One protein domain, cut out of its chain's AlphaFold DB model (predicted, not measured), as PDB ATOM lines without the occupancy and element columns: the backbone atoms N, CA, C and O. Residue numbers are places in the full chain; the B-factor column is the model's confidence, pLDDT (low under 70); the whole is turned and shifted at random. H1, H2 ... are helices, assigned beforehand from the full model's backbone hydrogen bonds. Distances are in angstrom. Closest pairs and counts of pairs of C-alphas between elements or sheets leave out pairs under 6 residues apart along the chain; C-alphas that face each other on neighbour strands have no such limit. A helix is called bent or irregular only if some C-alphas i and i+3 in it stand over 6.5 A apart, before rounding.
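AT A GLANCE: This is residues 92 to 165 of the 174 residues of an uncharacterized protein of Odoribacter sp. OF09-27XD (UniProt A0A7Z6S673). A long, slender helical hairpin: H1 runs the length of the rod with a kink on its way, the chain turns round in a loop at one end, and H2 folds back beside H1 at a shallow tilt. The loop of residues 127 to 136 makes one end of the rod, and the first and last printed residues lie near the other. The printed part has 74 residues with two named helices, H1 then H2, and no named strand; the class is all helix. It is only just extended, close to loose, with a radius of gyration of the C-alphas of 17.2 A and spans of 56 by 17 by 16 A.

HOW THE PARTS SIT: H1, residues 92 to 126, has a kink of 28 degrees near residue 114. It is neither bent nor irregular, but only just: C-alphas 113 and 116 are 6.1 A apart. H2, residues 137 to 164, touches H1, with 13 pairs of C-alphas within 8 A. Their closest C-alphas are those of Glu 92 and Ala 163, 5.8 A apart. The two run opposite ways at a shallow tilt of 28 degrees and form a helical hairpin; their centres are 10.5 A apart. In H2 every O i to N i+4 pair is within hydrogen-bond range; in H1 30 of 31 are.

IN THESE COORDINATES: H1 begins at C-alpha 92, (174.478, 202.057, 161.770), and ends at C-alpha 126, (174.329, 225.983, 204.361), 48.9 A away. H2 is 40.8 A long from C-alpha 137 to C-alpha 164, which is at (180.183, 207.475, 159.463).

THE WHOLE: The two C-alphas farthest apart are those of Glu 92 and Ala 130, 56.7 A. The C-alphas of Glu 92 and Thr 165, first and last printed, are 11.0 A apart. The printed part has no cut, and the link from H1 to H2, 10 residues, is short but not tight. The mean pLDDT of the printed part is 79.5; it is under 70 at residues 92 to 96, 99, 130 to 131 and 158 to 165.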
ATOM      1  N   GLU A  92     174.012 200.870 161.029       68.00
ATOM      2  CA  GLU A  92     174.478 202.057 161.770       68.00
ATOM      3  C   GLU A  92     173.533 202.444 162.928       68.00
ATOM      4  O   GLU A  92     173.983 202.846 164.003       68.00
ATOM      5  N   LYS A  93     172.221 202.233 162.744       68.00
ATOM      6  CA  LYS A  93     171.179 202.443 163.764       68.00
ATOM      7  C   LYS A  93     171.298 201.505 164.969       68.00
ATOM      8  O   LYS A  93     171.060 201.943 166.091       68.00
ATOM      9  N   GLU A  94     171.674 200.243 164.781       69.31
ATOM     10  CA  GLU A  94     171.824 199.285 165.887       69.31
ATOM     11  C   GLU A  94     173.033 199.627 166.758       69.31
ATOM     12  O   GLU A  94     172.965 199.549 167.987       69.31
ATOM     13  N   ILE A  95     174.117 200.088 166.129       69.44
ATOM     14  CA  ILE A  95     175.313 200.574 166.824       69.44
ATOM     15  C   ILE A  95     174.979 201.849 167.614       69.44
ATOM     16  O   ILE A  95     175.334 201.954 168.790       69.44
ATOM     17  N   LEU A  96     174.223 202.774 167.011       69.56
ATOM     18  CA  LEU A  96     173.706 203.983 167.665       69.56
ATOM     19  C   LEU A  96     172.845 203.666 168.898       69.56
ATOM     20  O   LEU A  96     173.047 204.258 169.958       69.56
ATOM     21  N   VAL A  97     171.900 202.726 168.790       75.62
ATOM     22  CA  VAL A  97     171.014 202.336 169.905       75.62
ATOM     23  C   VAL A  97     171.798 201.658 171.029       75.62
ATOM     24  O   VAL A  97     171.569 201.961 172.202       75.62
ATOM     25  N   LEU A  98     172.748 200.782 170.696       73.12
ATOM     26  CA  LEU A  98     173.610 200.118 171.674       73.12
ATOM     27  C   LEU A  98     174.436 201.135 172.480       73.12
ATOM     28  O   LEU A  98     174.480 201.060 173.711       73.12
ATOM     29  N   LEU A  99     175.058 202.096 171.788       69.50
ATOM     30  CA  LEU A  99     175.869 203.153 172.398       69.50
ATOM     31  C   LEU A  99     175.027 204.070 173.285       69.50
ATOM     32  O   LEU A  99     175.399 204.302 174.437       69.50
ATOM     33  N   ASN A 100     173.870 204.527 172.794       73.62
ATOM     34  CA  ASN A 100     172.960 205.355 173.585       73.62
ATOM     35  C   ASN A 100     172.496 204.614 174.846       73.62
ATOM     36  O   ASN A 100     172.612 205.147 175.945       73.62
ATOM     37  N   ARG A 101     172.039 203.360 174.729       78.88
ATOM     38  CA  ARG A 101     171.515 202.599 175.875       78.88
ATOM     39  C   ARG A 101     172.556 202.400 176.978       78.88
ATOM     40  O   ARG A 101     172.227 202.541 178.156       78.88
ATOM     41  N   GLY A 102     173.803 202.098 176.612       77.12
ATOM     42  CA  GLY A 102     174.897 201.974 177.578       77.12
ATOM     43  C   GLY A 102     175.158 203.284 178.325       77.12
ATOM     44  O   GLY A 102     175.317 203.287 179.546       77.12
ATOM     45  N   PHE A 103     175.128 204.404 177.606       76.62
ATOM     46  CA  PHE A 103     175.317 205.722 178.199       76.62
ATOM     47  C   PHE A 103     174.157 206.156 179.092       76.62
ATOM     48  O   PHE A 103     174.400 206.703 180.159       76.62
ATOM     49  N   PHE A 104     172.911 205.886 178.702       82.06
ATOM     50  CA  PHE A 104     171.736 206.191 179.520       82.06
ATOM     51  C   PHE A 104     171.785 205.491 180.879       82.06
ATOM     52  O   PHE A 104     171.467 206.102 181.897       82.06
ATOM     53  N   LEU A 105     172.224 204.228 180.907       83.25
ATOM     54  CA  LEU A 105     172.410 203.484 182.154       83.25
ATOM     55  C   LEU A 105     173.499 204.117 183.032       83.25
ATOM     56  O   LEU A 105     173.294 204.300 184.232       83.25
ATOM     57  N   LEU A 106     174.632 204.503 182.440       83.00
ATOM     58  CA  LEU A 106     175.728 205.185 183.140       83.00
ATOM     59  C   LEU A 106     175.315 206.565 183.671       83.00
ATOM     60  O   LEU A 106     175.582 206.892 184.827       83.00
ATOM     61  N   LEU A 107     174.631 207.365 182.854       84.81
ATOM     62  CA  LEU A 107     174.193 208.712 183.208       84.81
ATOM     63  C   LEU A 107     173.107 208.670 184.290       84.81
ATOM     64  O   LEU A 107     173.196 209.388 185.282       84.81
ATOM     65  N   GLY A 108     172.122 207.780 184.135       87.31
ATOM     66  CA  GLY A 108     171.044 207.584 185.102       87.31
ATOM     67  C   GLY A 108     171.557 207.114 186.462       87.31
ATOM     68  O   GLY A 108     171.216 207.710 187.480       87.31
ATOM     69  N   SER A 109     172.427 206.097 186.488       88.50
ATOM     70  CA  SER A 109     173.028 205.598 187.737       88.50
ATOM     71  C   SER A 109     173.899 206.650 188.429       88.50
ATOM     72  O   SER A 109     173.792 206.831 189.642       88.50
ATOM     73  N   SER A 110     174.689 207.409 187.666       88.62
ATOM     74  CA  SER A 110     175.489 208.515 188.206       88.62
ATOM     75  C   SER A 110     174.608 209.613 188.804       88.62
ATOM     76  O   SER A 110     174.879 210.090 189.904       88.62
ATOM     77  N   PHE A 111     173.523 209.994 188.122       89.31
ATOM     78  CA  PHE A 111     172.607 211.036 188.592       89.31
ATOM     79  C   PHE A 111     171.882 210.643 189.888       89.31
ATOM     80  O   PHE A 111     171.695 211.474 190.781       89.31
ATOM     81  N   LEU A 112     171.531 209.361 190.014       91.25
ATOM     82  CA  LEU A 112     170.853 208.802 191.183       91.25
ATOM     83  C   LEU A 112     171.727 208.875 192.444       91.25
ATOM     84  O   LEU A 112     171.213 209.113 193.533       91.25
ATOM     85  N   ILE A 113     173.047 208.742 192.290       92.19
ATOM     86  CA  ILE A 113     174.027 208.898 193.377       92.19
ATOM     87  C   ILE A 113     174.363 210.381 193.607       92.19
ATOM     88  O   ILE A 113     174.519 210.822 194.746       92.19
ATOM     89  N   ALA A 114     174.440 211.176 192.537       89.31
ATOM     90  CA  ALA A 114     174.798 212.589 192.612       89.31
ATOM     91  C   ALA A 114     173.745 213.436 193.345       89.31
ATOM     92  O   ALA A 114     174.121 214.308 194.124       89.31
ATOM     93  N   CYS A 115     172.446 213.181 193.146       89.94
ATOM     94  CA  CYS A 115     171.367 213.920 193.817       89.94
ATOM     95  C   CYS A 115     171.464 213.913 195.358       89.94
ATOM     96  O   CYS A 115     171.542 214.997 195.946       89.94
ATOM     97  N   PRO A 116     171.484 212.750 196.044       91.12
ATOM     98  CA  PRO A 116     171.574 212.711 197.503       91.12
ATOM     99  C   PRO A 116     172.908 213.265 198.011       91.12
ATOM    100  O   PRO A 116     172.936 213.960 199.028       91.12
ATOM    101  N   LEU A 117     174.003 213.024 197.285       91.00
ATOM    102  CA  LEU A 117     175.318 213.549 197.645       91.00
ATOM    103  C   LEU A 117     175.348 215.084 197.587       91.00
ATOM    104  O   LEU A 117     175.797 215.734 198.530       91.00
ATOM    105  N   ALA A 118     174.823 215.670 196.512       87.81
ATOM    106  CA  ALA A 118     174.728 217.116 196.349       87.81
ATOM    107  C   ALA A 118     173.825 217.743 197.421       87.81
ATOM    108  O   ALA A 118     174.202 218.750 198.022       87.81
ATOM    109  N   TYR A 119     172.681 217.123 197.728       87.62
ATOM    110  CA  TYR A 119     171.811 217.568 198.819       87.62
ATOM    111  C   TYR A 119     172.536 217.567 200.174       87.62
ATOM    112  O   TYR A 119     172.443 218.532 200.937       87.62
ATOM    113  N   TYR A 120     173.315 216.524 200.466       89.00
ATOM    114  CA  TYR A 120     174.080 216.430 201.709       89.00
ATOM    115  C   TYR A 120     175.176 217.503 201.804       89.00
ATOM    116  O   TYR A 120     175.308 218.178 202.824       89.00
ATOM    117  N   ILE A 121     175.927 217.721 200.723       87.31
ATOM    118  CA  ILE A 121     176.986 218.737 200.676       87.31
ATOM    119  C   ILE A 121     176.396 220.138 200.843       87.31
ATOM    120  O   ILE A 121     176.876 220.907 201.677       87.31
ATOM    121  N   ILE A 122     175.339 220.462 200.093       83.50
ATOM    122  CA  ILE A 122     174.693 221.777 200.150       83.50
ATOM    123  C   ILE A 122     174.104 222.013 201.536       83.50
ATOM    124  O   ILE A 122     174.315 223.081 202.098       83.50
ATOM    125  N   SER A 123     173.407 221.034 202.115       83.12
ATOM    126  CA  SER A 123     172.805 221.185 203.445       83.12
ATOM    127  C   SER A 123     173.860 221.357 204.545       83.12
ATOM    128  O   SER A 123     173.715 222.238 205.398       83.12
ATOM    129  N   SER A 124     174.961 220.601 204.491       83.38
ATOM    130  CA  SER A 124     176.102 220.759 205.399       83.38
ATOM    131  C   SER A 124     176.785 222.120 205.230       83.38
ATOM    132  O   SER A 124     177.102 222.789 206.214       83.38
ATOM    133  N   TRP A 125     176.941 222.598 203.995       80.44
ATOM    134  CA  TRP A 125     177.520 223.909 203.716       80.44
ATOM    135  C   TRP A 125     176.620 225.054 204.203       80.44
ATOM    136  O   TRP A 125     177.082 225.929 204.936       80.44
ATOM    137  N   LEU A 126     175.318 224.998 203.907       80.25
ATOM    138  CA  LEU A 126     174.329 225.983 204.361       80.25
ATOM    139  C   LEU A 126     174.164 226.002 205.882       80.25
ATOM    140  O   LEU A 126     173.779 227.025 206.440       80.25
ATOM    141  N   SER A 127     174.461 224.900 206.577       75.81
ATOM    142  CA  SER A 127     174.403 224.857 208.043       75.81
ATOM    143  C   SER A 127     175.364 225.844 208.721       75.81
ATOM    144  O   SER A 127     175.100 226.261 209.845       75.81
ATOM    145  N   ARG A 128     176.432 226.257 208.022       74.75
ATOM    146  CA  ARG A 128     177.456 227.190 208.514       74.75
ATOM    147  C   ARG A 128     177.068 228.663 208.374       74.75
ATOM    148  O   ARG A 128     177.769 229.520 208.905       74.75
ATOM    149  N   PHE A 129     175.969 228.963 207.681       72.38
ATOM    150  CA  PHE A 129     175.497 230.326 207.447       72.38
ATOM    151  C   PHE A 129     174.249 230.631 208.282       72.38
ATOM    152  O   PHE A 129     173.332 229.816 208.391       72.38
ATOM    153  N   ALA A 130     174.203 231.837 208.861       64.50
ATOM    154  CA  ALA A 130     173.063 232.313 209.651       64.50
ATOM    155  C   ALA A 130     171.801 232.545 208.796       64.50
ATOM    156  O   ALA A 130     170.687 232.461 209.308       64.50
ATOM    157  N   TYR A 131     171.973 232.794 207.492       56.50
ATOM    158  CA  TYR A 131     170.904 232.866 206.497       56.50
ATOM    159  C   TYR A 131     171.016 231.674 205.542       56.50
ATOM    160  O   TYR A 131     172.048 231.485 204.899       56.50
ATOM    161  N   LYS A 132     169.955 230.865 205.450       72.12
ATOM    162  CA  LYS A 132     169.906 229.652 204.621       72.12
ATOM    163  C   LYS A 132     168.977 229.875 203.436       72.12
ATOM    164  O   LYS A 132     167.813 230.212 203.627       72.12
ATOM    165  N   ALA A 133     169.474 229.660 202.220       75.44
ATOM    166  CA  ALA A 133     168.618 229.606 201.040       75.44
ATOM    167  C   ALA A 133     167.796 228.297 201.043       75.44
ATOM    168  O   ALA A 133     168.353 227.230 201.306       75.44
ATOM    169  N   PRO A 134     166.486 228.327 200.755       75.69
ATOM    170  CA  PRO A 134     165.712 227.099 200.616       75.69
ATOM    171  C   PRO A 134     166.208 226.297 199.402       75.69
ATOM    172  O   PRO A 134     166.231 226.795 198.276       75.69
ATOM    173  N   VAL A 135     166.614 225.044 199.632       79.38
ATOM    174  CA  VAL A 135     167.002 224.116 198.561       79.38
ATOM    175  C   VAL A 135     165.736 223.479 198.004       79.38
ATOM    176  O   VAL A 135     165.137 222.611 198.636       79.38
ATOM    177  N   TYR A 136     165.313 223.915 196.820       84.38
ATOM    178  CA  TYR A 136     164.128 223.361 196.176       84.38
ATOM    179  C   TYR A 136     164.457 222.117 195.350       84.38
ATOM    180  O   TYR A 136     165.389 222.120 194.549       84.38
ATOM    181  N   TRP A 137     163.622 221.082 195.467       83.75
ATOM    182  CA  TRP A 137     163.784 219.828 194.722       83.75
ATOM    183  C   TRP A 137     163.788 220.023 193.195       83.75
ATOM    184  O   TRP A 137     164.501 219.327 192.474       83.75
ATOM    185  N   TRP A 138     163.032 221.004 192.688       87.56
ATOM    186  CA  TRP A 138     162.939 221.269 191.249       87.56
ATOM    187  C   TRP A 138     164.291 221.647 190.622       87.56
ATOM    188  O   TRP A 138     164.504 221.366 189.445       87.56
ATOM    189  N   LEU A 139     165.224 222.217 191.401       86.81
ATOM    190  CA  LEU A 139     166.567 222.559 190.923       86.81
ATOM    191  C   LEU A 139     167.339 221.311 190.498       86.81
ATOM    192  O   LEU A 139     168.031 221.344 189.482       86.81
ATOM    193  N   PHE A 140     167.184 220.196 191.215       87.19
ATOM    194  CA  PHE A 140     167.800 218.928 190.826       87.19
ATOM    195  C   PHE A 140     167.194 218.402 189.529       87.19
ATOM    196  O   PHE A 140     167.932 218.013 188.631       87.19
ATOM    197  N   VAL A 141     165.867 218.456 189.392       88.88
ATOM    198  CA  VAL A 141     165.175 218.005 188.176       88.88
ATOM    199  C   VAL A 141     165.576 218.851 186.967       88.88
ATOM    200  O   VAL A 141     165.912 218.291 185.927       88.88
ATOM    201  N   LEU A 142     165.613 220.181 187.101       91.19
ATOM    202  CA  LEU A 142     166.019 221.080 186.020       91.19
ATOM    203  C   LEU A 142     167.478 220.844 185.614       91.19
ATOM    204  O   LEU A 142     167.780 220.712 184.431       91.19
ATOM    205  N   SER A 143     168.375 220.749 186.597       88.19
ATOM    206  CA  SER A 143     169.798 220.491 186.353       88.19
ATOM    207  C   SER A 143     169.999 219.136 185.678       88.19
ATOM    208  O   SER A 143     170.737 219.030 184.701       88.19
ATOM    209  N   GLY A 144     169.295 218.109 186.159       88.00
ATOM    210  CA  GLY A 144     169.294 216.776 185.572       88.00
ATOM    211  C   GLY A 144     168.793 216.776 184.136       88.00
ATOM    212  O   GLY A 144     169.445 216.192 183.280       88.00
ATOM    213  N   ALA A 145     167.693 217.480 183.853       89.38
ATOM    214  CA  ALA A 145     167.148 217.608 182.506       89.38
ATOM    215  C   ALA A 145     168.144 218.281 181.552       89.38
ATOM    216  O   ALA A 145     168.395 217.757 180.471       89.38
ATOM    217  N   ILE A 146     168.770 219.385 181.973       90.75
ATOM    218  CA  ILE A 146     169.781 220.094 181.175       90.75
ATOM    219  C   ILE A 146     170.971 219.178 180.868       90.75
ATOM    220  O   ILE A 146     171.379 219.060 179.712       90.75
ATOM    221  N   VAL A 147     171.508 218.494 181.883       86.94
ATOM    222  CA  VAL A 147     172.631 217.561 181.709       86.94
ATOM    223  C   VAL A 147     172.242 216.418 180.775       86.94
ATOM    224  O   VAL A 147     172.984 216.121 179.841       86.94
ATOM    225  N   PHE A 148     171.060 215.824 180.965       87.44
ATOM    226  CA  PHE A 148     170.552 214.772 180.087       87.44
ATOM    227  C   PHE A 148     170.451 215.236 178.638       87.44
ATOM    228  O   PHE A 148     170.919 214.528 177.751       87.44
ATOM    229  N   SER A 149     169.887 216.422 178.391       87.31
ATOM    230  CA  SER A 149     169.767 216.986 177.046       87.31
ATOM    231  C   SER A 149     171.133 217.200 176.391       87.31
ATOM    232  O   SER A 149     171.333 216.782 175.252       87.31
ATOM    233  N   ILE A 150     172.095 217.787 177.108       86.94
ATOM    234  CA  ILE A 150     173.445 218.031 176.577       86.94
ATOM    235  C   ILE A 150     174.166 216.708 176.293       86.94
ATOM    236  O   ILE A 150     174.771 216.551 175.229       86.94
ATOM    237  N   SER A 151     174.091 215.740 177.208       82.69
ATOM    238  CA  SER A 151     174.703 214.424 177.019       82.69
ATOM    239  C   SER A 151     174.095 213.691 175.827       82.69
ATOM    240  O   SER A 151     174.843 213.214 174.979       82.69
ATOM    241  N   LEU A 152     172.765 213.665 175.703       80.75
ATOM    242  CA  LEU A 152     172.062 213.076 174.558       80.75
ATOM    243  C   LEU A 152     172.532 213.668 173.232       80.75
ATOM    244  O   LEU A 152     172.840 212.919 172.306       80.75
ATOM    245  N   LEU A 153     172.607 215.000 173.145       82.94
ATOM    246  CA  LEU A 153     173.076 215.691 171.944       82.94
ATOM    247  C   LEU A 153     174.534 215.332 171.635       82.94
ATOM    248  O   LEU A 153     174.859 214.980 170.502       82.94
ATOM    249  N   THR A 154     175.394 215.342 172.653       81.88
ATOM    250  CA  THR A 154     176.826 215.035 172.516       81.88
ATOM    251  C   THR A 154     177.057 213.599 172.049       81.88
ATOM    252  O   THR A 154     177.850 213.360 171.139       81.88
ATOM    253  N   ILE A 155     176.357 212.632 172.644       74.56
ATOM    254  CA  ILE A 155     176.493 211.207 172.322       74.56
ATOM    255  C   ILE A 155     175.894 210.912 170.956       74.56
ATOM    256  O   ILE A 155     176.506 210.194 170.173       74.56
ATOM    257  N   SER A 156     174.731 211.487 170.641       71.88
ATOM    258  CA  SER A 156     174.114 211.321 169.323       71.88
ATOM    259  C   SER A 156     175.045 211.844 168.231       71.88
ATOM    260  O   SER A 156     175.261 211.158 167.234       71.88
ATOM    261  N   TRP A 157     175.686 212.995 168.461       75.25
ATOM    262  CA  TRP A 157     176.692 213.534 167.550       75.25
ATOM    263  C   TRP A 157     177.921 212.622 167.446       75.25
ATOM    264  O   TRP A 157     178.329 212.266 166.340       75.25
ATOM    265  N   GLN A 158     178.524 212.221 168.571       68.25
ATOM    266  CA  GLN A 158     179.718 211.367 168.563       68.25
ATOM    267  C   GLN A 158     179.450 210.007 167.924       68.25
ATOM    268  O   GLN A 158     180.269 209.525 167.147       68.25
ATOM    269  N   SER A 159     178.304 209.403 168.223       67.44
ATOM    270  CA  SER A 159     177.923 208.102 167.693       67.44
ATOM    271  C   SER A 159     177.596 208.176 166.207       67.44
ATOM    272  O   SER A 159     177.943 207.246 165.484       67.44
ATOM    273  N   TRP A 160     176.975 209.262 165.733       68.19
ATOM    274  CA  TRP A 160     176.776 209.476 164.301       68.19
ATOM    275  C   TRP A 160     178.121 209.613 163.589       68.19
ATOM    276  O   TRP A 160     178.396 208.865 162.654       68.19
ATOM    277  N   ARG A 161     179.012 210.461 164.118       66.00
ATOM    278  CA  ARG A 161     180.370 210.627 163.587       66.00
ATOM    279  C   ARG A 161     181.131 209.296 163.559       66.00
ATOM    280  O   ARG A 161     181.669 208.946 162.519       66.00
ATOM    281  N   ALA A 162     181.112 208.523 164.646       61.44
ATOM    282  CA  ALA A 162     181.778 207.221 164.748       61.44
ATOM    283  C   ALA A 162     181.190 206.152 163.808       61.44
ATOM    284  O   ALA A 162     181.923 205.283 163.334       61.44
ATOM    285  N   ALA A 163     179.884 206.203 163.525       59.06
ATOM    286  CA  ALA A 163     179.253 205.323 162.547       59.06
ATOM    287  C   ALA A 163     179.711 205.656 161.115       59.06
ATOM    288  O   ALA A 163     180.059 204.731 160.373       59.06
ATOM    289  N   THR A 164     179.783 206.953 160.783       59.53
ATOM    290  CA  THR A 164     180.183 207.475 159.463       59.53
ATOM    291  C   THR A 164     181.691 207.500 159.212       59.53
ATOM    292  O   THR A 164     182.112 207.583 158.060       59.53
ATOM    293  N   THR A 165     182.532 207.424 160.252       55.28
ATOM    294  CA  THR A 165     183.985 207.332 160.069       55.28
ATOM    295  C   THR A 165     184.327 206.003 159.399       55.28
ATOM    296  O   THR A 165     183.973 204.918 159.876       55.28
TER     297      THR A 165